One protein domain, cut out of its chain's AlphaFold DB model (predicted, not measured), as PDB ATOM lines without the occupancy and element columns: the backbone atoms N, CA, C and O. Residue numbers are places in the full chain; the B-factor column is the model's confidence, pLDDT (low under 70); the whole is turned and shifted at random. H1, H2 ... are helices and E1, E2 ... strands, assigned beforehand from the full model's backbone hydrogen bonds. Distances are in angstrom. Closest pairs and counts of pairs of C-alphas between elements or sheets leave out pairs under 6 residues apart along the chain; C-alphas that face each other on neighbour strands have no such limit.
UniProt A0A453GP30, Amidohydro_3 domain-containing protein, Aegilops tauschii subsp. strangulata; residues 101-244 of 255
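What this domain is: This is residues 101 to 244 of the 255 residues of the protein "Amidohydro_3 domain-containing protein" of Aegilops tauschii subsp. strangulata (UniProt A0A453GP30). A parallel sheet of four strands, curled like part of a barrel, has H2, H3 and H4 packed along one face in two layers, while H1 meets H2 and passes near the edge strand E1. A long loop, residues 194 to 222, reaches away from one end. The printed part has 144 residues, in order H1 E1 H2 E2 H3 E3 H4 E4; the sheet's order is E1 E2 E3 E4 and the class is mixed. It is only just compact, close to loose, with a radius of gyration of the C-alphas of 17.3 A, and elongated, spanning 55 by 36 by 25 A.

Where its parts are: The strands are E1, residues 121 to 124, E2, 157 to 163, E3, 185 to 193, 23.5 A long, and E4, 239 to 243, ending at C-alpha 243 (216.297, 122.998, 133.858). The helices are H1, residues 101 to 116, 22.7 A, from C-alpha 101 (211.907, 144.028, 114.193), H2, 135 to 150, 21.2 A, H3, 164 to 177, and H4, 223 to 235.

How they stand to each other: E1 and E2 pair through N 124 and O 159, 2.9 A, E2 and E3 through N 160 and O 186, 2.8 A, and E3 and E4 through N 241 and O 190, 2.8 A. E3 bends by 54 degrees at residue 188. Three strand-helix-strand units, parallel neighbour strands joined through H2, H3 and H4 in turn, have right-handed crossovers. H2 is over E2 and E3 at a height of 9.5 A. H3 touches H4 at a shallow tilt of 9 degrees, closest at C-alphas 167 and 233, 6.0 A. H1 touches H2 at a steep tilt of 66 degrees, closest at C-alphas 104 and 144, 5.3 A, and only grazes the sheet. Every O i to N i+4 pair is within hydrogen-bond range in H1 and H4, against 10 of 12 in H2 and 8 of 10 in H3.

The domain as a whole: The farthest C-alphas, of Met 151 and Pro 213, are 55.1 A apart. The printed part has no cut; the link E3 to H4 is long, and residue 131 alone is under pLDDT 70.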
ATOM      1  N   ASN A 101     210.762 143.827 115.084       97.12
ATOM      2  CA  ASN A 101     211.907 144.028 114.193       97.12
ATOM      3  C   ASN A 101     213.238 143.789 114.909       97.12
ATOM      4  O   ASN A 101     214.114 143.146 114.336       97.12
ATOM      5  N   ASP A 102     213.373 144.221 116.162       95.19
ATOM      6  CA  ASP A 102     214.577 143.944 116.947       95.19
ATOM      7  C   ASP A 102     214.720 142.444 117.238       95.19
ATOM      8  O   ASP A 102     215.819 141.906 117.114       95.19
ATOM      9  N   ARG A 103     213.620 141.733 117.544       95.88
ATOM     10  CA  ARG A 103     213.645 140.264 117.727       95.88
ATOM     11  C   ARG A 103     214.072 139.538 116.442       95.88
ATOM     12  O   ARG A 103     214.882 138.612 116.479       95.88
ATOM     13  N   ARG A 104     213.597 140.000 115.282       98.00
ATOM     14  CA  ARG A 104     214.009 139.486 113.963       98.00
ATOM     15  C   ARG A 104     215.490 139.726 113.686       98.00
ATOM     16  O   ARG A 104     216.190 138.801 113.280       98.00
ATOM     17  N   GLU A 105     215.985 140.936 113.927       98.06
ATOM     18  CA  GLU A 105     217.409 141.246 113.760       98.06
ATOM     19  C   GLU A 105     218.292 140.486 114.758       98.06
ATOM     20  O   GLU A 105     219.411 140.088 114.409       98.06
ATOM     21  N   ALA A 106     217.787 140.206 115.964       96.38
ATOM     22  CA  ALA A 106     218.456 139.354 116.939       96.38
ATOM     23  C   ALA A 106     218.632 137.924 116.410       96.38
ATOM     24  O   ALA A 106     219.758 137.422 116.437       96.38
ATOM     25  N   LEU A 107     217.591 137.305 115.829       97.69
ATOM     26  CA  LEU A 107     217.707 135.986 115.184       97.69
ATOM     27  C   LEU A 107     218.795 135.987 114.100       97.69
ATOM     28  O   LEU A 107     219.650 135.099 114.075       97.69
ATOM     29  N   LEU A 108     218.789 136.980 113.206       98.38
ATOM     30  CA  LEU A 108     219.768 137.055 112.115       98.38
ATOM     31  C   LEU A 108     221.194 137.250 112.643       98.38
ATOM     32  O   LEU A 108     222.142 136.646 112.137       98.38
ATOM     33  N   THR A 109     221.356 138.079 113.669       98.25
ATOM     34  CA  THR A 109     222.653 138.352 114.295       98.25
ATOM     35  C   THR A 109     223.189 137.130 115.032       98.25
ATOM     36  O   THR A 109     224.339 136.744 114.802       98.25
ATOM     37  N   ALA A 110     222.357 136.470 115.839       97.12
ATOM     38  CA  ALA A 110     222.708 135.235 116.529       97.12
ATOM     39  C   ALA A 110     223.052 134.117 115.536       97.12
ATOM     40  O   ALA A 110     224.064 133.436 115.699       97.12
ATOM     41  N   SER A 111     222.286 133.987 114.449       98.19
ATOM     42  CA  SER A 111     222.543 132.983 113.414       98.19
ATOM     43  C   SER A 111     223.879 133.203 112.702       98.19
ATOM     44  O   SER A 111     224.636 132.254 112.502       98.19
ATOM     45  N   ARG A 112     224.218 134.456 112.356       98.56
ATOM     46  CA  ARG A 112     225.545 134.799 111.813       98.56
ATOM     47  C   ARG A 112     226.656 134.437 112.793       98.56
ATOM     48  O   ARG A 112     227.650 133.840 112.385       98.56
ATOM     49  N   HIS A 113     226.481 134.767 114.071       98.12
ATOM     50  CA  HIS A 113     227.467 134.454 115.100       98.12
ATOM     51  C   HIS A 113     227.671 132.942 115.263       98.12
ATOM     52  O   HIS A 113     228.809 132.476 115.284       98.12
ATOM     53  N   ALA A 114     226.584 132.168 115.309       98.12
ATOM     54  CA  ALA A 114     226.621 130.710 115.370       98.12
ATOM     55  C   ALA A 114     227.403 130.121 114.183       98.12
ATOM     56  O   ALA A 114     228.331 129.333 114.372       98.12
ATOM     57  N   LEU A 115     227.114 130.583 112.962       98.25
ATOM     58  CA  LEU A 115     227.807 130.134 111.754       98.25
ATOM     59  C   LEU A 115     229.293 130.497 111.740       98.25
ATOM     60  O   LEU A 115     230.109 129.675 111.329       98.25
ATOM     61  N   MET A 116     229.673 131.676 112.247       98.31
ATOM     62  CA  MET A 116     231.088 132.044 112.424       98.31
ATOM     63  C   MET A 116     231.840 131.077 113.352       98.31
ATOM     64  O   MET A 116     233.066 131.000 113.296       98.31
ATOM     65  N   ARG A 117     231.120 130.334 114.200       98.12
ATOM     66  CA  ARG A 117     231.653 129.297 115.095       98.12
ATOM     67  C   ARG A 117     231.439 127.871 114.569       98.12
ATOM     68  O   ARG A 117     231.742 126.921 115.280       98.12
ATOM     69  N   GLY A 118     230.918 127.703 113.351       98.12
ATOM     70  CA  GLY A 118     230.613 126.394 112.761       98.12
ATOM     71  C   GLY A 118     229.340 125.729 113.301       98.12
ATOM     72  O   GLY A 118     229.056 124.580 112.960       98.12
ATOM     73  N   VAL A 119     228.550 126.431 114.118       98.44
ATOM     74  CA  VAL A 119     227.275 125.933 114.641       98.44
ATOM     75  C   VAL A 119     226.194 126.128 113.581       98.44
ATOM     76  O   VAL A 119     225.924 127.245 113.147       98.44
ATOM     77  N   THR A 120     225.578 125.026 113.150       97.62
ATOM     78  CA  THR A 120     224.593 125.021 112.051       97.62
ATOM     79  C   THR A 120     223.194 124.566 112.471       97.62
ATOM     80  O   THR A 120     222.248 124.697 111.691       97.62
ATOM     81  N   THR A 121     223.057 124.054 113.694       98.06
ATOM     82  CA  THR A 121     221.789 123.680 114.324       98.06
ATOM     83  C   THR A 121     221.831 124.123 115.782       98.06
ATOM     84  O   THR A 121     222.852 123.916 116.439       98.06
ATOM     85  N   VAL A 122     220.735 124.683 116.290       97.62
ATOM     86  CA  VAL A 122     220.565 125.023 117.710       97.62
ATOM     87  C   VAL A 122     219.275 124.421 118.258       97.62
ATOM     88  O   VAL A 122     218.304 124.240 117.522       97.62
ATOM     89  N   VAL A 123     219.280 124.111 119.552       97.31
ATOM     90  CA  VAL A 123     218.056 123.881 120.324       97.31
ATOM     91  C   VAL A 123     217.722 125.206 120.992       97.31
ATOM     92  O   VAL A 123     218.517 125.697 121.790       97.31
ATOM     93  N   ASP A 124     216.594 125.798 120.618       96.00
ATOM     94  CA  ASP A 124     216.085 127.004 121.260       96.00
ATOM     95  C   ASP A 124     215.049 126.593 122.305       96.00
ATOM     96  O   ASP A 124     214.063 125.928 121.986       96.00
ATOM     97  N   VAL A 125     215.305 126.972 123.555       92.12
ATOM     98  CA  VAL A 125     214.458 126.665 124.713       92.12
ATOM     99  C   VAL A 125     213.415 127.744 125.017       92.12
ATOM    100  O   VAL A 125     212.743 127.667 126.045       92.12
ATOM    101  N   GLY A 126     213.260 128.706 124.108       87.56
ATOM    102  CA  GLY A 126     212.253 129.752 124.145       87.56
ATOM    103  C   GLY A 126     212.623 130.924 125.050       87.56
ATOM    104  O   GLY A 126     213.395 130.810 126.005       87.56
ATOM    105  N   SER A 127     212.009 132.071 124.767       84.69
ATOM    106  CA  SER A 127     212.007 133.246 125.640       84.69
ATOM    107  C   SER A 127     211.062 132.991 126.819       84.69
ATOM    108  O   SER A 127     209.940 133.500 126.855       84.69
ATOM    109  N   TYR A 128     211.491 132.145 127.756       80.38
ATOM    110  CA  TYR A 128     210.704 131.735 128.914       80.38
ATOM    111  C   TYR A 128     211.502 131.919 130.201       80.38
ATOM    112  O   TYR A 128     212.508 131.247 130.422       80.38
ATOM    113  N   VAL A 129     211.029 132.824 131.057       75.88
ATOM    114  CA  VAL A 129     211.532 133.007 132.419       75.88
ATOM    115  C   VAL A 129     210.433 132.573 133.392       75.88
ATOM    116  O   VAL A 129     209.267 132.924 133.187       75.88
ATOM    117  N   PRO A 130     210.753 131.821 134.456       74.56
ATOM    118  CA  PRO A 130     209.786 131.470 135.490       74.56
ATOM    119  C   PRO A 130     209.012 132.692 135.988       74.56
ATOM    120  O   PRO A 130     209.573 133.732 136.330       74.56
ATOM    121  N   GLY A 131     207.686 132.578 135.974       69.81
ATOM    122  CA  GLY A 131     206.776 133.652 136.348       69.81
ATOM    123  C   GLY A 131     206.391 134.614 135.219       69.81
ATOM    124  O   GLY A 131     205.389 135.306 135.388       69.81
ATOM    125  N   THR A 132     207.072 134.680 134.072       79.06
ATOM    126  CA  THR A 132     206.639 135.530 132.940       79.06
ATOM    127  C   THR A 132     205.570 134.849 132.079       79.06
ATOM    128  O   THR A 132     205.332 133.651 132.205       79.06
ATOM    129  N   SER A 133     204.917 135.612 131.197       85.62
ATOM    130  CA  SER A 133     203.949 135.068 130.231       85.62
ATOM    131  C   SER A 133     204.592 134.018 129.318       85.62
ATOM    132  O   SER A 133     205.696 134.237 128.815       85.62
ATOM    133  N   GLU A 134     203.889 132.915 129.049       90.25
ATOM    134  CA  GLU A 134     204.333 131.910 128.074       90.25
ATOM    135  C   GLU A 134     204.162 132.378 126.618       90.25
ATOM    136  O   GLU A 134     204.778 131.824 125.705       90.25
ATOM    137  N   GLU A 135     203.342 133.408 126.383       92.56
ATOM    138  CA  GLU A 135     202.951 133.826 125.032       92.56
ATOM    139  C   GLU A 135     204.120 134.412 124.235       92.56
ATOM    140  O   GLU A 135     204.145 134.298 123.014       92.56
ATOM    141  N   GLN A 136     205.135 134.971 124.901       91.62
ATOM    142  CA  GLN A 136     206.302 135.534 124.221       91.62
ATOM    143  C   GLN A 136     207.023 134.484 123.355       91.62
ATOM    144  O   GLN A 136     207.408 134.778 122.226       91.62
ATOM    145  N   THR A 137     207.135 133.235 123.823       94.81
ATOM    146  CA  THR A 137     207.744 132.156 123.019       94.81
ATOM    147  C   THR A 137     206.889 131.813 121.793       94.81
ATOM    148  O   THR A 137     207.415 131.532 120.716       94.81
ATOM    149  N   TRP A 138     205.563 131.885 121.919       96.88
ATOM    150  CA  TRP A 138     204.638 131.656 120.808       96.88
ATOM    151  C   TRP A 138     204.649 132.792 119.783       96.88
ATOM    152  O   TRP A 138     204.601 132.531 118.580       96.88
ATOM    153  N   GLN A 139     204.790 134.034 120.240       96.12
ATOM    154  CA  GLN A 139     205.008 135.186 119.369       96.12
ATOM    155  C   GLN A 139     206.358 135.108 118.652       96.12
ATOM    156  O   GLN A 139     206.449 135.467 117.484       96.12
ATOM    157  N   ASP A 140     207.417 134.624 119.306       96.50
ATOM    158  CA  ASP A 140     208.709 134.411 118.642       96.50
ATOM    159  C   ASP A 140     208.602 133.328 117.560       96.50
ATOM    160  O   ASP A 140     209.141 133.483 116.459       96.50
ATOM    161  N   PHE A 141     207.833 132.265 117.812       97.81
ATOM    162  CA  PHE A 141     207.526 131.267 116.792       97.81
ATOM    163  C   PHE A 141     206.875 131.891 115.542       97.81
ATOM    164  O   PHE A 141     207.423 131.740 114.447       97.81
ATOM    165  N   SER A 142     205.779 132.647 115.684       97.44
ATOM    166  CA  SER A 142     205.083 133.250 114.535       97.44
ATOM    167  C   SER A 142     205.851 134.417 113.907       97.44
ATOM    168  O   SER A 142     206.082 134.472 112.697       97.44
ATOM    169  N   ASP A 143     206.272 135.378 114.725       98.06
ATOM    170  CA  ASP A 143     206.727 136.678 114.245       98.06
ATOM    171  C   ASP A 143     208.187 136.662 113.811       98.06
ATOM    172  O   ASP A 143     208.593 137.518 113.017       98.06
ATOM    173  N   VAL A 144     208.975 135.712 114.322       98.38
ATOM    174  CA  VAL A 144     210.417 135.625 114.085       98.38
ATOM    175  C   VAL A 144     210.750 134.386 113.262       98.38
ATOM    176  O   VAL A 144     211.278 134.534 112.158       98.38
ATOM    177  N   TYR A 145     210.410 133.184 113.732       98.44
ATOM    178  CA  TYR A 145     210.803 131.944 113.054       98.44
ATOM    179  C   TYR A 145     210.032 131.691 111.756       98.44
ATOM    180  O   TYR A 145     210.650 131.494 110.705       98.44
ATOM    181  N   GLU A 146     208.700 131.749 111.779       98.19
ATOM    182  CA  GLU A 146     207.898 131.568 110.561       98.19
ATOM    183  C   GLU A 146     208.104 132.708 109.557       98.19
ATOM    184  O   GLU A 146     208.209 132.474 108.346       98.19
ATOM    185  N   TRP A 147     208.261 133.940 110.047       98.50
ATOM    186  CA  TRP A 147     208.675 135.065 109.210       98.50
ATOM    187  C   TRP A 147     210.027 134.801 108.533       98.50
ATOM    188  O   TRP A 147     210.144 134.925 107.312       98.50
ATOM    189  N   ALA A 148     211.054 134.404 109.289       98.56
ATOM    190  CA  ALA A 148     212.380 134.168 108.727       98.56
ATOM    191  C   ALA A 148     212.354 133.023 107.711       98.56
ATOM    192  O   ALA A 148     213.014 133.106 106.673       98.56
ATOM    193  N   HIS A 149     211.562 131.982 107.961       98.38
ATOM    194  CA  HIS A 149     211.374 130.897 107.010       98.38
ATOM    195  C   HIS A 149     210.685 131.359 105.720       98.38
ATOM    196  O   HIS A 149     211.233 131.145 104.638       98.38
ATOM    197  N   SER A 150     209.538 132.036 105.823       98.25
ATOM    198  CA  SER A 150     208.764 132.502 104.659       98.25
ATOM    199  C   SER A 150     209.514 133.531 103.805       98.25
ATOM    200  O   SER A 150     209.375 133.542 102.584       98.25
ATOM    201  N   MET A 151     210.372 134.344 104.426       98.31
ATOM    202  CA  MET A 151     211.213 135.327 103.739       98.31
ATOM    203  C   MET A 151     212.542 134.754 103.220       98.31
ATOM    204  O   MET A 151     213.361 135.513 102.700       98.31
ATOM    205  N   GLY A 152     212.805 133.452 103.392       98.25
ATOM    206  CA  GLY A 152     214.070 132.827 102.987       98.25
ATOM    207  C   GLY A 152     215.292 133.344 103.758       98.25
ATOM    208  O   GLY A 152     216.397 133.378 103.225       98.25
ATOM    209  N   LYS A 153     215.092 133.788 105.003       98.38
ATOM    210  CA  LYS A 153     216.110 134.386 105.881       98.38
ATOM    211  C   LYS A 153     216.686 133.421 106.923       98.38
ATOM    212  O   LYS A 153     217.573 133.820 107.674       98.38
ATOM    213  N   MET A 154     216.214 132.176 106.984       98.44
ATOM    214  CA  MET A 154     216.815 131.151 107.846       98.44
ATOM    215  C   MET A 154     218.262 130.876 107.423       98.44
ATOM    216  O   MET A 154     218.533 130.629 106.250       98.44
ATOM    217  N   MET A 155     219.185 130.912 108.384       98.38
ATOM    218  CA  MET A 155     220.617 130.659 108.152       98.38
ATOM    219  C   MET A 155     221.114 129.395 108.873       98.38
ATOM    220  O   MET A 155     222.081 128.771 108.440       98.38
ATOM    221  N   ILE A 156     220.444 129.008 109.961       98.56
ATOM    222  CA  ILE A 156     220.717 127.814 110.770       98.56
ATOM    223  C   ILE A 156     219.421 127.034 110.989       98.56
ATOM    224  O   ILE A 156     218.329 127.580 110.839       98.56
ATOM    225  N   ARG A 157     219.539 125.756 111.349       98.69
ATOM    226  CA  ARG A 157     218.396 124.938 111.771       98.69
ATOM    227  C   ARG A 157     218.071 125.187 113.235       98.69
ATOM    228  O   ARG A 157     218.983 125.342 114.047       98.69
ATOM    229  N   VAL A 158     216.791 125.155 113.568       98.44
ATOM    230  CA  VAL A 158     216.303 125.343 114.933       98.44
ATOM    231  C   VAL A 158     215.406 124.182 115.341       98.44
ATOM    232  O   VAL A 158     214.518 123.773 114.593       98.44
ATOM    233  N   CYS A 159     215.668 123.639 116.524       98.12
ATOM    234  CA  CYS A 159     214.774 122.739 117.237       98.12
ATOM    235  C   CYS A 159     214.144 123.536 118.379       98.12
ATOM    236  O   CYS A 159     214.852 123.929 119.303       98.12
ATOM    237  N   LEU A 160     212.853 123.831 118.270       97.94
ATOM    238  CA  LEU A 160     212.150 124.735 119.174       97.94
ATOM    239  C   LEU A 160     211.500 123.963 120.320       97.94
ATOM    240  O   LEU A 160     210.815 122.959 120.097       97.94
ATOM    241  N   PHE A 161     211.687 124.470 121.531       97.44
ATOM    242  CA  PHE A 161     210.992 124.048 122.737       97.44
ATOM    243  C   PHE A 161     210.128 125.196 123.254       97.44
ATOM    244  O   PHE A 161     210.507 126.363 123.183       97.44
ATOM    245  N   PHE A 162     208.961 124.846 123.782       96.75
ATOM    246  CA  PHE A 162     207.960 125.797 124.262       96.75
ATOM    247  C   PHE A 162     207.769 125.670 125.775       96.75
ATOM    248  O   PHE A 162     208.096 124.630 126.346       96.75
ATOM    249  N   PRO A 163     207.201 126.675 126.455       95.19
ATOM    250  CA  PRO A 163     206.891 126.568 127.874       95.19
ATOM    251  C   PRO A 163     205.999 125.355 128.169       95.19
ATOM    252  O   PRO A 163     204.944 125.189 127.551       95.19
ATOM    253  N   MET A 164     206.402 124.521 129.129       94.31
ATOM    254  CA  MET A 164     205.699 123.282 129.487       94.31
ATOM    255  C   MET A 164     204.207 123.441 129.814       94.31
ATOM    256  O   MET A 164     203.441 122.579 129.384       94.31
ATOM    257  N   PRO A 165     203.731 124.524 130.459       92.25
ATOM    258  CA  PRO A 165     202.292 124.733 130.649       92.25
ATOM    259  C   PRO A 165     201.483 124.765 129.340       92.25
ATOM    260  O   PRO A 165     200.284 124.502 129.342       92.25
ATOM    261  N   THR A 166     202.138 125.038 128.207       95.12
ATOM    262  CA  THR A 166     201.516 125.111 126.878       95.12
ATOM    263  C   THR A 166     201.641 123.819 126.064       95.12
ATOM    264  O   THR A 166     201.345 123.828 124.868       95.12
ATOM    265  N   TRP A 167     202.025 122.695 126.686       96.50
ATOM    266  CA  TRP A 167     202.185 121.400 126.011       96.50
ATOM    267  C   TRP A 167     201.004 120.985 125.108       96.50
ATOM    268  O   TRP A 167     201.292 120.475 124.020       96.50
ATOM    269  N   PRO A 168     199.709 121.240 125.433       97.69
ATOM    270  CA  PRO A 168     198.616 120.851 124.541       97.69
ATOM    271  C   PRO A 168     198.699 121.584 123.200       97.69
ATOM    272  O   PRO A 168     198.573 120.966 122.150       97.69
ATOM    273  N   ARG A 169     199.036 122.883 123.222       97.50
ATOM    274  CA  ARG A 169     199.191 123.714 122.016       97.50
ATOM    275  C   ARG A 169     200.354 123.233 121.144       97.50
ATOM    276  O   ARG A 169     200.266 123.296 119.922       97.50
ATOM    277  N   VAL A 170     201.433 122.733 121.753       97.69
ATOM    278  CA  VAL A 170     202.562 122.127 121.019       97.69
ATOM    279  C   VAL A 170     202.141 120.812 120.368       97.69
ATOM    280  O   VAL A 170     202.458 120.578 119.202       97.69
ATOM    281  N   SER A 171     201.412 119.971 121.108       97.88
ATOM    282  CA  SER A 171     200.878 118.702 120.608       97.88
ATOM    283  C   SER A 171     199.939 118.921 119.418       97.88
ATOM    284  O   SER A 171     200.147 118.331 118.357       97.88
ATOM    285  N   ASP A 172     198.989 119.852 119.549       98.06
ATOM    286  CA  ASP A 172     198.044 120.217 118.490       98.06
ATOM    287  C   ASP A 172     198.771 120.730 117.241       98.06
ATOM    288  O   ASP A 172     198.501 120.271 116.129       98.06
ATOM    289  N   LEU A 173     199.758 121.619 117.418       97.88
ATOM    290  CA  LEU A 173     200.565 122.146 116.315       97.88
ATOM    291  C   LEU A 173     201.319 121.032 115.571       97.88
ATOM    292  O   LEU A 173     201.372 121.027 114.340       97.88
ATOM    293  N   ILE A 174     201.898 120.077 116.306       97.94
ATOM    294  CA  ILE A 174     202.600 118.926 115.725       97.94
ATOM    295  C   ILE A 174     201.624 117.989 115.013       97.94
ATOM    296  O   ILE A 174     201.958 117.473 113.947       97.94
ATOM    297  N   HIS A 175     200.435 117.760 115.568       97.44
ATOM    298  CA  HIS A 175     199.414 116.933 114.934       97.44
ATOM    299  C   HIS A 175     198.913 117.563 113.626       97.44
ATOM    300  O   HIS A 175     198.733 116.864 112.630       97.44
ATOM    301  N   GLU A 176     198.738 118.886 113.601       97.81
ATOM    302  CA  GLU A 176     198.269 119.619 112.426       97.81
ATOM    303  C   GLU A 176     199.334 119.712 111.322       97.81
ATOM    304  O   GLU A 176     199.035 119.508 110.144       97.81
ATOM    305  N   ARG A 177     200.582 120.039 111.683       97.44
ATOM    306  CA  ARG A 177     201.615 120.450 110.711       97.44
ATOM    307  C   ARG A 177     202.816 119.514 110.625       97.44
ATOM    308  O   ARG A 177     203.677 119.701 109.766       97.44
ATOM    309  N   GLY A 178     202.874 118.503 111.484       97.19
ATOM    310  CA  GLY A 178     204.029 117.629 111.649       97.19
ATOM    311  C   GLY A 178     205.144 118.264 112.486       97.19
ATOM    312  O   GLY A 178     205.207 119.472 112.695       97.19
ATOM    313  N   ARG A 179     206.077 117.427 112.959       96.50
ATOM    314  CA  ARG A 179     207.226 117.883 113.767       96.50
ATOM    315  C   ARG A 179     208.227 118.719 112.984       96.50
ATOM    316  O   ARG A 179     208.790 119.669 113.511       96.50
ATOM    317  N   SER A 180     208.484 118.346 111.737       97.62
ATOM    318  CA  SER A 180     209.409 119.064 110.863       97.62
ATOM    319  C   SER A 180     208.605 119.970 109.945       97.62
ATOM    320  O   SER A 180     208.141 119.526 108.898       97.62
ATOM    321  N   LEU A 181     208.450 121.235 110.337       97.38
ATOM    322  CA  LEU A 181     207.721 122.228 109.543       97.38
ATOM    323  C   LEU A 181     208.448 122.550 108.232       97.38
ATOM    324  O   LEU A 181     207.826 122.903 107.234       97.38
ATOM    325  N   SER A 182     209.778 122.434 108.233       97.31
ATOM    326  CA  SER A 182     210.625 122.539 107.047       97.31
ATOM    327  C   SER A 182     211.989 121.887 107.297       97.31
ATOM    328  O   SER A 182     212.252 121.353 108.372       97.31
ATOM    329  N   GLY A 183     212.910 121.985 106.331       97.56
ATOM    330  CA  GLY A 183     214.322 121.643 106.550       97.56
ATOM    331  C   GLY A 183     215.060 122.571 107.532       97.56
ATOM    332  O   GLY A 183     216.223 122.312 107.835       97.56
ATOM    333  N   TRP A 184     214.411 123.642 108.011       98.25
ATOM    334  CA  TRP A 184     214.985 124.646 108.913       98.25
ATOM    335  C   TRP A 184     214.386 124.628 110.319       98.25
ATOM    336  O   TRP A 184     215.112 124.914 111.267       98.25
ATOM    337  N   ILE A 185     213.093 124.319 110.459       98.62
ATOM    338  CA  ILE A 185     212.360 124.418 111.729       98.62
ATOM    339  C   ILE A 185     211.829 123.042 112.129       98.62
ATOM    340  O   ILE A 185     211.056 122.426 111.390       98.62
ATOM    341  N   HIS A 186     212.218 122.602 113.323       98.38
ATOM    342  CA  HIS A 186     211.726 121.399 113.978       98.38
ATOM    343  C   HIS A 186     211.068 121.753 115.316       98.38
ATOM    344  O   HIS A 186     211.605 122.553 116.079       98.38
ATOM    345  N   LEU A 187     209.920 121.149 115.608       97.94
ATOM    346  CA  LEU A 187     209.205 121.269 116.877       97.94
ATOM    347  C   LEU A 187     209.645 120.120 117.795       97.94
ATOM    348  O   LEU A 187     209.276 118.964 117.573       97.94
ATOM    349  N   GLY A 188     210.479 120.433 118.789       94.88
ATOM    350  CA  GLY A 188     211.094 119.447 119.679       94.88
ATOM    351  C   GLY A 188     210.152 118.994 120.792       94.88
ATOM    352  O   GLY A 188     209.781 117.816 120.871       94.88
ATOM    353  N   GLY A 189     209.738 119.938 121.634       96.31
ATOM    354  CA  GLY A 189     208.876 119.648 122.772       96.31
ATOM    355  C   GLY A 189     208.739 120.820 123.732       96.31
ATOM    356  O   GLY A 189     208.471 121.945 123.308       96.31
ATOM    357  N   VAL A 190     208.888 120.546 125.025       96.62
ATOM    358  CA  VAL A 190     208.580 121.497 126.094       96.62
ATOM    359  C   VAL A 190     209.703 121.680 127.104       96.62
ATOM    360  O   VAL A 190     210.456 120.754 127.393       96.62
ATOM    361  N   LYS A 191     209.798 122.890 127.657       94.19
ATOM    362  CA  LYS A 191     210.801 123.324 128.625       94.19
ATOM    363  C   LYS A 191     210.144 123.751 129.939       94.19
ATOM    364  O   LYS A 191     209.214 124.557 129.943       94.19
ATOM    365  N   ALA A 192     210.682 123.269 131.055       92.25
ATOM    366  CA  ALA A 192     210.337 123.684 132.413       92.25
ATOM    367  C   ALA A 192     211.579 124.133 133.192       92.25
ATOM    368  O   ALA A 192     212.710 123.799 132.827       92.25
ATOM    369  N   PHE A 193     211.378 124.892 134.264       89.25
ATOM    370  CA  PHE A 193     212.402 125.198 135.263       89.25
ATOM    371  C   PHE A 193     211.935 124.638 136.599       89.25
ATOM    372  O   PHE A 193     210.774 124.828 136.958       89.25
ATOM    373  N   LEU A 194     212.824 123.941 137.296       88.12
ATOM    374  CA  LEU A 194     212.543 123.412 138.623       88.12
ATOM    375  C   LEU A 194     213.161 124.282 139.719       88.12
ATOM    376  O   LEU A 194     212.485 124.596 140.697       88.12
ATOM    377  N   ASP A 195     214.421 124.669 139.545       87.31
ATOM    378  CA  ASP A 195     215.184 125.485 140.483       87.31
ATOM    379  C   ASP A 195     216.003 126.562 139.751       87.31
ATOM    380  O   ASP A 195     215.931 126.699 138.521       87.31
ATOM    381  N   GLY A 196     216.718 127.373 140.533       86.56
ATOM    382  CA  GLY A 196     217.583 128.430 140.032       86.56
ATOM    383  C   GLY A 196     219.039 127.990 139.849       86.56
ATOM    384  O   GLY A 196     219.330 126.929 139.302       86.56
ATOM    385  N   SER A 197     219.989 128.807 140.301       88.06
ATOM    386  CA  SER A 197     221.422 128.537 140.111       88.06
ATOM    387  C   SER A 197     222.238 128.665 141.391       88.06
ATOM    388  O   SER A 197     221.838 129.335 142.338       88.06
ATOM    389  N   LEU A 198     223.422 128.044 141.393       86.44
ATOM    390  CA  LEU A 198     224.386 128.123 142.492       86.44
ATOM    391  C   LEU A 198     224.892 129.542 142.717       86.44
ATOM    392  O   LEU A 198     225.023 129.965 143.858       86.44
ATOM    393  N   GLY A 199     225.176 130.271 141.632       82.38
ATOM    394  CA  GLY A 199     225.710 131.625 141.730       82.38
ATOM    395  C   GLY A 199     224.771 132.510 142.534       82.38
ATOM    396  O   GLY A 199     225.205 133.203 143.452       82.38
ATOM    397  N   SER A 200     223.482 132.462 142.206       81.94
ATOM    398  CA  SER A 200     222.423 133.252 142.840       81.94
ATOM    399  C   SER A 200     221.834 132.623 144.108       81.94
ATOM    400  O   SER A 200     220.816 133.113 144.590       81.94
ATOM    401  N   SER A 201     222.463 131.566 144.635       86.44
ATOM    402  CA  SER A 201     222.010 130.799 145.807       86.44
ATOM    403  C   SER A 201     220.544 130.365 145.720       86.44
ATOM    404  O   SER A 201     219.822 130.341 146.710       86.44
ATOM    405  N   SER A 202     220.081 130.036 144.513       87.88
ATOM    406  CA  SER A 202     218.681 129.712 144.243       87.88
ATOM    407  C   SER A 202     218.453 128.312 143.682       87.88
ATOM    408  O   SER A 202     217.308 127.890 143.530       87.88
ATOM    409  N   ALA A 203     219.520 127.552 143.428       89.75
ATOM    410  CA  ALA A 203     219.411 126.121 143.156       89.75
ATOM    411  C   ALA A 203     218.910 125.367 144.400       89.75
ATOM    412  O   ALA A 203     219.283 125.723 145.519       89.75
ATOM    413  N   TRP A 204     218.067 124.350 144.217       89.25
ATOM    414  CA  TRP A 204     217.272 123.777 145.307       89.25
ATOM    415  C   TRP A 204     217.881 122.475 145.851       89.25
ATOM    416  O   TRP A 204     217.940 121.458 145.153       89.25
ATOM    417  N   PHE A 205     218.343 122.495 147.103       87.50
ATOM    418  CA  PHE A 205     219.080 121.407 147.755       87.50
ATOM    419  C   PHE A 205     218.284 120.673 148.846       87.50
ATOM    420  O   PHE A 205     217.322 121.190 149.408       87.50
ATOM    421  N   TYR A 206     218.738 119.459 149.187       85.31
ATOM    422  CA  TYR A 206     218.264 118.715 150.364       85.31
ATOM    423  C   TYR A 206     218.853 119.215 151.683       85.31
ATOM    424  O   TYR A 206     218.205 119.119 152.722       85.31
ATOM    425  N   GLU A 207     220.090 119.696 151.640       88.88
ATOM    426  CA  GLU A 207     220.810 120.271 152.774       88.88
ATOM    427  C   GLU A 207     220.948 121.780 152.544       88.88
ATOM    428  O   GLU A 207     220.956 122.209 151.388       88.88
ATOM    429  N   PRO A 208     221.010 122.598 153.606       89.69
ATOM    430  CA  PRO A 208     221.117 124.034 153.428       89.69
ATOM    431  C   PRO A 208     222.470 124.421 152.820       89.69
ATOM    432  O   PRO A 208     223.461 123.707 152.988       89.69
ATOM    433  N   TYR A 209     222.522 125.581 152.169       87.12
ATOM    434  CA  TYR A 209     223.772 126.192 151.718       87.12
ATOM    435  C   TYR A 209     224.748 126.358 152.898       87.12
ATOM    436  O   TYR A 209     224.353 126.772 153.991       87.12
ATOM    437  N   GLU A 210     226.032 126.032 152.692       86.88
ATOM    438  CA  GLU A 210     227.052 126.070 153.758       86.88
ATOM    439  C   GLU A 210     227.224 127.476 154.352       86.88
ATOM    440  O   GLU A 210     227.428 127.637 155.556       86.88
ATOM    441  N   ASP A 211     227.143 128.491 153.498       83.31
ATOM    442  CA  ASP A 211     227.302 129.902 153.827       83.31
ATOM    443  C   ASP A 211     226.009 130.555 154.336       83.31
ATOM    444  O   ASP A 211     226.069 131.597 154.994       83.31
ATOM    445  N   VAL A 212     224.849 129.926 154.105       82.81
ATOM    446  CA  VAL A 212     223.534 130.444 154.509       82.81
ATOM    447  C   VAL A 212     222.708 129.357 155.217       82.81
ATOM    448  O   VAL A 212     221.862 128.696 154.610       82.81
ATOM    449  N   PRO A 213     222.903 129.168 156.539       85.94
ATOM    450  CA  PRO A 213     222.175 128.158 157.297       85.94
ATOM    451  C   PRO A 213     220.655 128.322 157.206       85.94
ATOM    452  O   PRO A 213     220.105 129.380 157.508       85.94
ATOM    453  N   GLY A 214     219.971 127.230 156.864       86.62
ATOM    454  CA  GLY A 214     218.512 127.184 156.748       86.62
ATOM    455  C   GLY A 214     217.959 127.653 155.401       86.62
ATOM    456  O   GLY A 214     216.752 127.535 155.200       86.62
ATOM    457  N   ASP A 215     218.811 128.128 154.491       88.00
ATOM    458  CA  ASP A 215     218.444 128.372 153.100       88.00
ATOM    459  C   ASP A 215     218.738 127.126 152.265       88.00
ATOM    460  O   ASP A 215     219.846 126.598 152.294       88.00
ATOM    461  N   TYR A 216     217.735 126.650 151.537       90.56
ATOM    462  CA  TYR A 216     217.815 125.469 150.677       90.56
ATOM    463  C   TYR A 216     217.692 125.846 149.196       90.56
ATOM    464  O   TYR A 216     217.661 124.956 148.353       90.56
ATOM    465  N   GLY A 217     217.603 127.139 148.870       89.94
ATOM    466  CA  GLY A 217     217.317 127.653 147.537       89.94
ATOM    467  C   GLY A 217     215.825 127.740 147.225       89.94
ATOM    468  O   GLY A 217     214.966 127.664 148.108       89.94
ATOM    469  N   LEU A 218     215.505 127.910 145.939       87.75
ATOM    470  CA  LEU A 218     214.157 128.234 145.482       87.75
ATOM    471  C   LEU A 218     213.554 127.100 144.655       87.75
ATOM    472  O   LEU A 218     214.059 126.734 143.596       87.75
ATOM    473  N   GLN A 219     212.404 126.606 145.107       88.69
ATOM    474  CA  GLN A 219     211.540 125.762 144.293       88.69
ATOM    475  C   GLN A 219     210.695 126.652 143.371       88.69
ATOM    476  O   GLN A 219     209.819 127.388 143.830       88.69
ATOM    477  N   LEU A 220     210.957 126.592 142.065       84.88
ATOM    478  CA  LEU A 220     210.262 127.406 141.060       84.88
ATOM    479  C   LEU A 220     208.948 126.777 140.600       84.88
ATOM    480  O   LEU A 220     208.027 127.486 140.193       84.88
ATOM    481  N   LEU A 221     208.864 125.448 140.657       84.81
ATOM    482  CA  LEU A 221     207.696 124.690 140.237       84.81
ATOM    483  C   LEU A 221     207.363 123.601 141.254       84.81
ATOM    484  O   LEU A 221     208.240 122.901 141.762       84.81
ATOM    485  N   ASP A 222     206.071 123.449 141.527       87.69
ATOM    486  CA  ASP A 222     205.566 122.362 142.353       87.69
ATOM    487  C   ASP A 222     205.874 120.992 141.718       87.69
ATOM    488  O   ASP A 222     205.774 120.813 140.500       87.69
ATOM    489  N   MET A 223     206.268 120.023 142.546       86.94
ATOM    490  CA  MET A 223     206.726 118.714 142.076       86.94
ATOM    491  C   MET A 223     205.602 117.870 141.474       86.94
ATOM    492  O   MET A 223     205.837 117.181 140.479       86.94
ATOM    493  N   ASP A 224     204.387 117.946 142.019       89.81
ATOM    494  CA  ASP A 224     203.240 117.213 141.477       89.81
ATOM    495  C   ASP A 224     202.810 117.827 140.142       89.81
ATOM    496  O   ASP A 224     202.495 117.109 139.187       89.81
ATOM    497  N   VAL A 225     202.876 119.160 140.035       90.00
ATOM    498  CA  VAL A 225     202.650 119.875 138.772       90.00
ATOM    499  C   VAL A 225     203.684 119.469 137.721       90.00
ATOM    500  O   VAL A 225     203.305 119.163 136.588       90.00
ATOM    501  N   LEU A 226     204.973 119.427 138.081       90.94
ATOM    502  CA  LEU A 226     206.043 119.000 137.179       90.94
ATOM    503  C   LEU A 226     205.847 117.554 136.718       90.94
ATOM    504  O   LEU A 226     205.925 117.286 135.517       90.94
ATOM    505  N   LEU A 227     205.574 116.630 137.643       91.69
ATOM    506  CA  LEU A 227     205.365 115.219 137.329       91.69
ATOM    507  C   LEU A 227     204.182 115.041 136.375       91.69
ATOM    508  O   LEU A 227     204.319 114.401 135.334       91.69
ATOM    509  N   ASN A 228     203.036 115.642 136.696       93.62
ATOM    510  CA  ASN A 228     201.842 115.524 135.870       93.62
ATOM    511  C   ASN A 228     202.067 116.112 134.468       93.62
ATOM    512  O   ASN A 228     201.770 115.462 133.470       93.62
ATOM    513  N   ALA A 229     202.650 117.309 134.373       92.75
ATOM    514  CA  ALA A 229     202.932 117.937 133.085       92.75
ATOM    515  C   ALA A 229     203.971 117.156 132.259       92.75
ATOM    516  O   ALA A 229     203.840 117.080 131.037       92.75
ATOM    517  N   THR A 230     204.961 116.540 132.911       95.06
ATOM    518  CA  THR A 230     205.945 115.665 132.258       95.06
ATOM    519  C   THR A 230     205.264 114.434 131.668       95.06
ATOM    520  O   THR A 230     205.445 114.153 130.488       95.06
ATOM    521  N   LEU A 231     204.424 113.747 132.452       95.62
ATOM    522  CA  LEU A 231     203.694 112.560 132.000       95.62
ATOM    523  C   LEU A 231     202.745 112.872 130.838       95.62
ATOM    524  O   LEU A 231     202.683 112.109 129.879       95.62
ATOM    525  N   GLU A 232     202.008 113.981 130.893       96.38
ATOM    526  CA  GLU A 232     201.097 114.364 129.805       96.38
ATOM    527  C   GLU A 232     201.847 114.800 128.534       96.38
ATOM    528  O   GLU A 232     201.434 114.474 127.415       96.38
ATOM    529  N   SER A 233     202.993 115.468 128.692       95.88
ATOM    530  CA  SER A 233     203.863 115.831 127.570       95.88
ATOM    531  C   SER A 233     204.469 114.592 126.904       95.88
ATOM    532  O   SER A 233     204.422 114.480 125.678       95.88
ATOM    533  N   ASP A 234     204.968 113.639 127.695       95.38
ATOM    534  CA  ASP A 234     205.540 112.379 127.206       95.38
ATOM    535  C   ASP A 234     204.494 111.502 126.502       95.38
ATOM    536  O   ASP A 234     204.721 111.047 125.380       95.38
ATOM    537  N   LYS A 235     203.284 111.367 127.069       95.50
ATOM    538  CA  LYS A 235     202.149 110.689 126.409       95.50
ATOM    539  C   LYS A 235     201.782 111.320 125.065       95.50
ATOM    540  O   LYS A 235     201.334 110.620 124.159       95.50
ATOM    541  N   SER A 236     201.987 112.629 124.930       93.75
ATOM    542  CA  SER A 236     201.805 113.380 123.679       93.75
ATOM    543  C   SER A 236     203.013 113.272 122.731       93.75
ATOM    544  O   SER A 236     203.057 113.898 121.670       93.75
ATOM    545  N   GLY A 237     204.019 112.480 123.108       93.81
ATOM    546  CA  GLY A 237     205.268 112.249 122.394       93.81
ATOM    547  C   GLY A 237     206.267 113.402 122.482       93.81
ATOM    548  O   GLY A 237     207.266 113.384 121.764       93.81
ATOM    549  N   LEU A 238     206.011 114.450 123.265       96.69
ATOM    550  CA  LEU A 238     206.863 115.640 123.337       96.69
ATOM    551  C   LEU A 238     208.124 115.353 124.156       96.69
ATOM    552  O   LEU A 238     208.052 114.775 125.235       96.69
ATOM    553  N   GLN A 239     209.281 115.820 123.681       95.56
ATOM    554  CA  GLN A 239     210.493 115.778 124.496       95.56
ATOM    555  C   GLN A 239     210.376 116.795 125.637       95.56
ATOM    556  O   GLN A 239     210.076 117.964 125.394       95.56
ATOM    557  N   VAL A 240     210.656 116.369 126.867       94.88
ATOM    558  CA  VAL A 240     210.628 117.240 128.048       94.88
ATOM    559  C   VAL A 240     212.049 117.638 128.428       94.88
ATOM    560  O   VAL A 240     212.908 116.789 128.660       94.88
ATOM    561  N   HIS A 241     212.311 118.942 128.480       93.31
ATOM    562  CA  HIS A 241     213.538 119.521 129.022       93.31
ATOM    563  C   HIS A 241     213.216 120.199 130.345       93.31
ATOM    564  O   HIS A 241     212.400 121.114 130.398       93.31
ATOM    565  N   VAL A 242     213.887 119.793 131.416       90.94
ATOM    566  CA  VAL A 242     213.758 120.439 132.723       90.94
ATOM    567  C   VAL A 242     215.106 121.045 133.065       90.94
ATOM    568  O   VAL A 242     216.108 120.339 133.125       90.94
ATOM    569  N   PHE A 243     215.139 122.361 133.249       88.19
ATOM    570  CA  PHE A 243     216.297 122.998 133.858       88.19
ATOM    571  C   PHE A 243     216.251 122.712 135.350       88.19
ATOM    572  O   PHE A 243     215.292 123.104 136.020       88.19
ATOM    573  N   HIS A 244     217.273 122.008 135.819       84.31
ATOM    574  CA  HIS A 244     217.574 121.864 137.226       84.31
ATOM    575  C   HIS A 244     219.096 121.895 137.402       84.31
ATOM    576  O   HIS A 244     219.816 121.383 136.537       84.31
TER     577      HIS A 244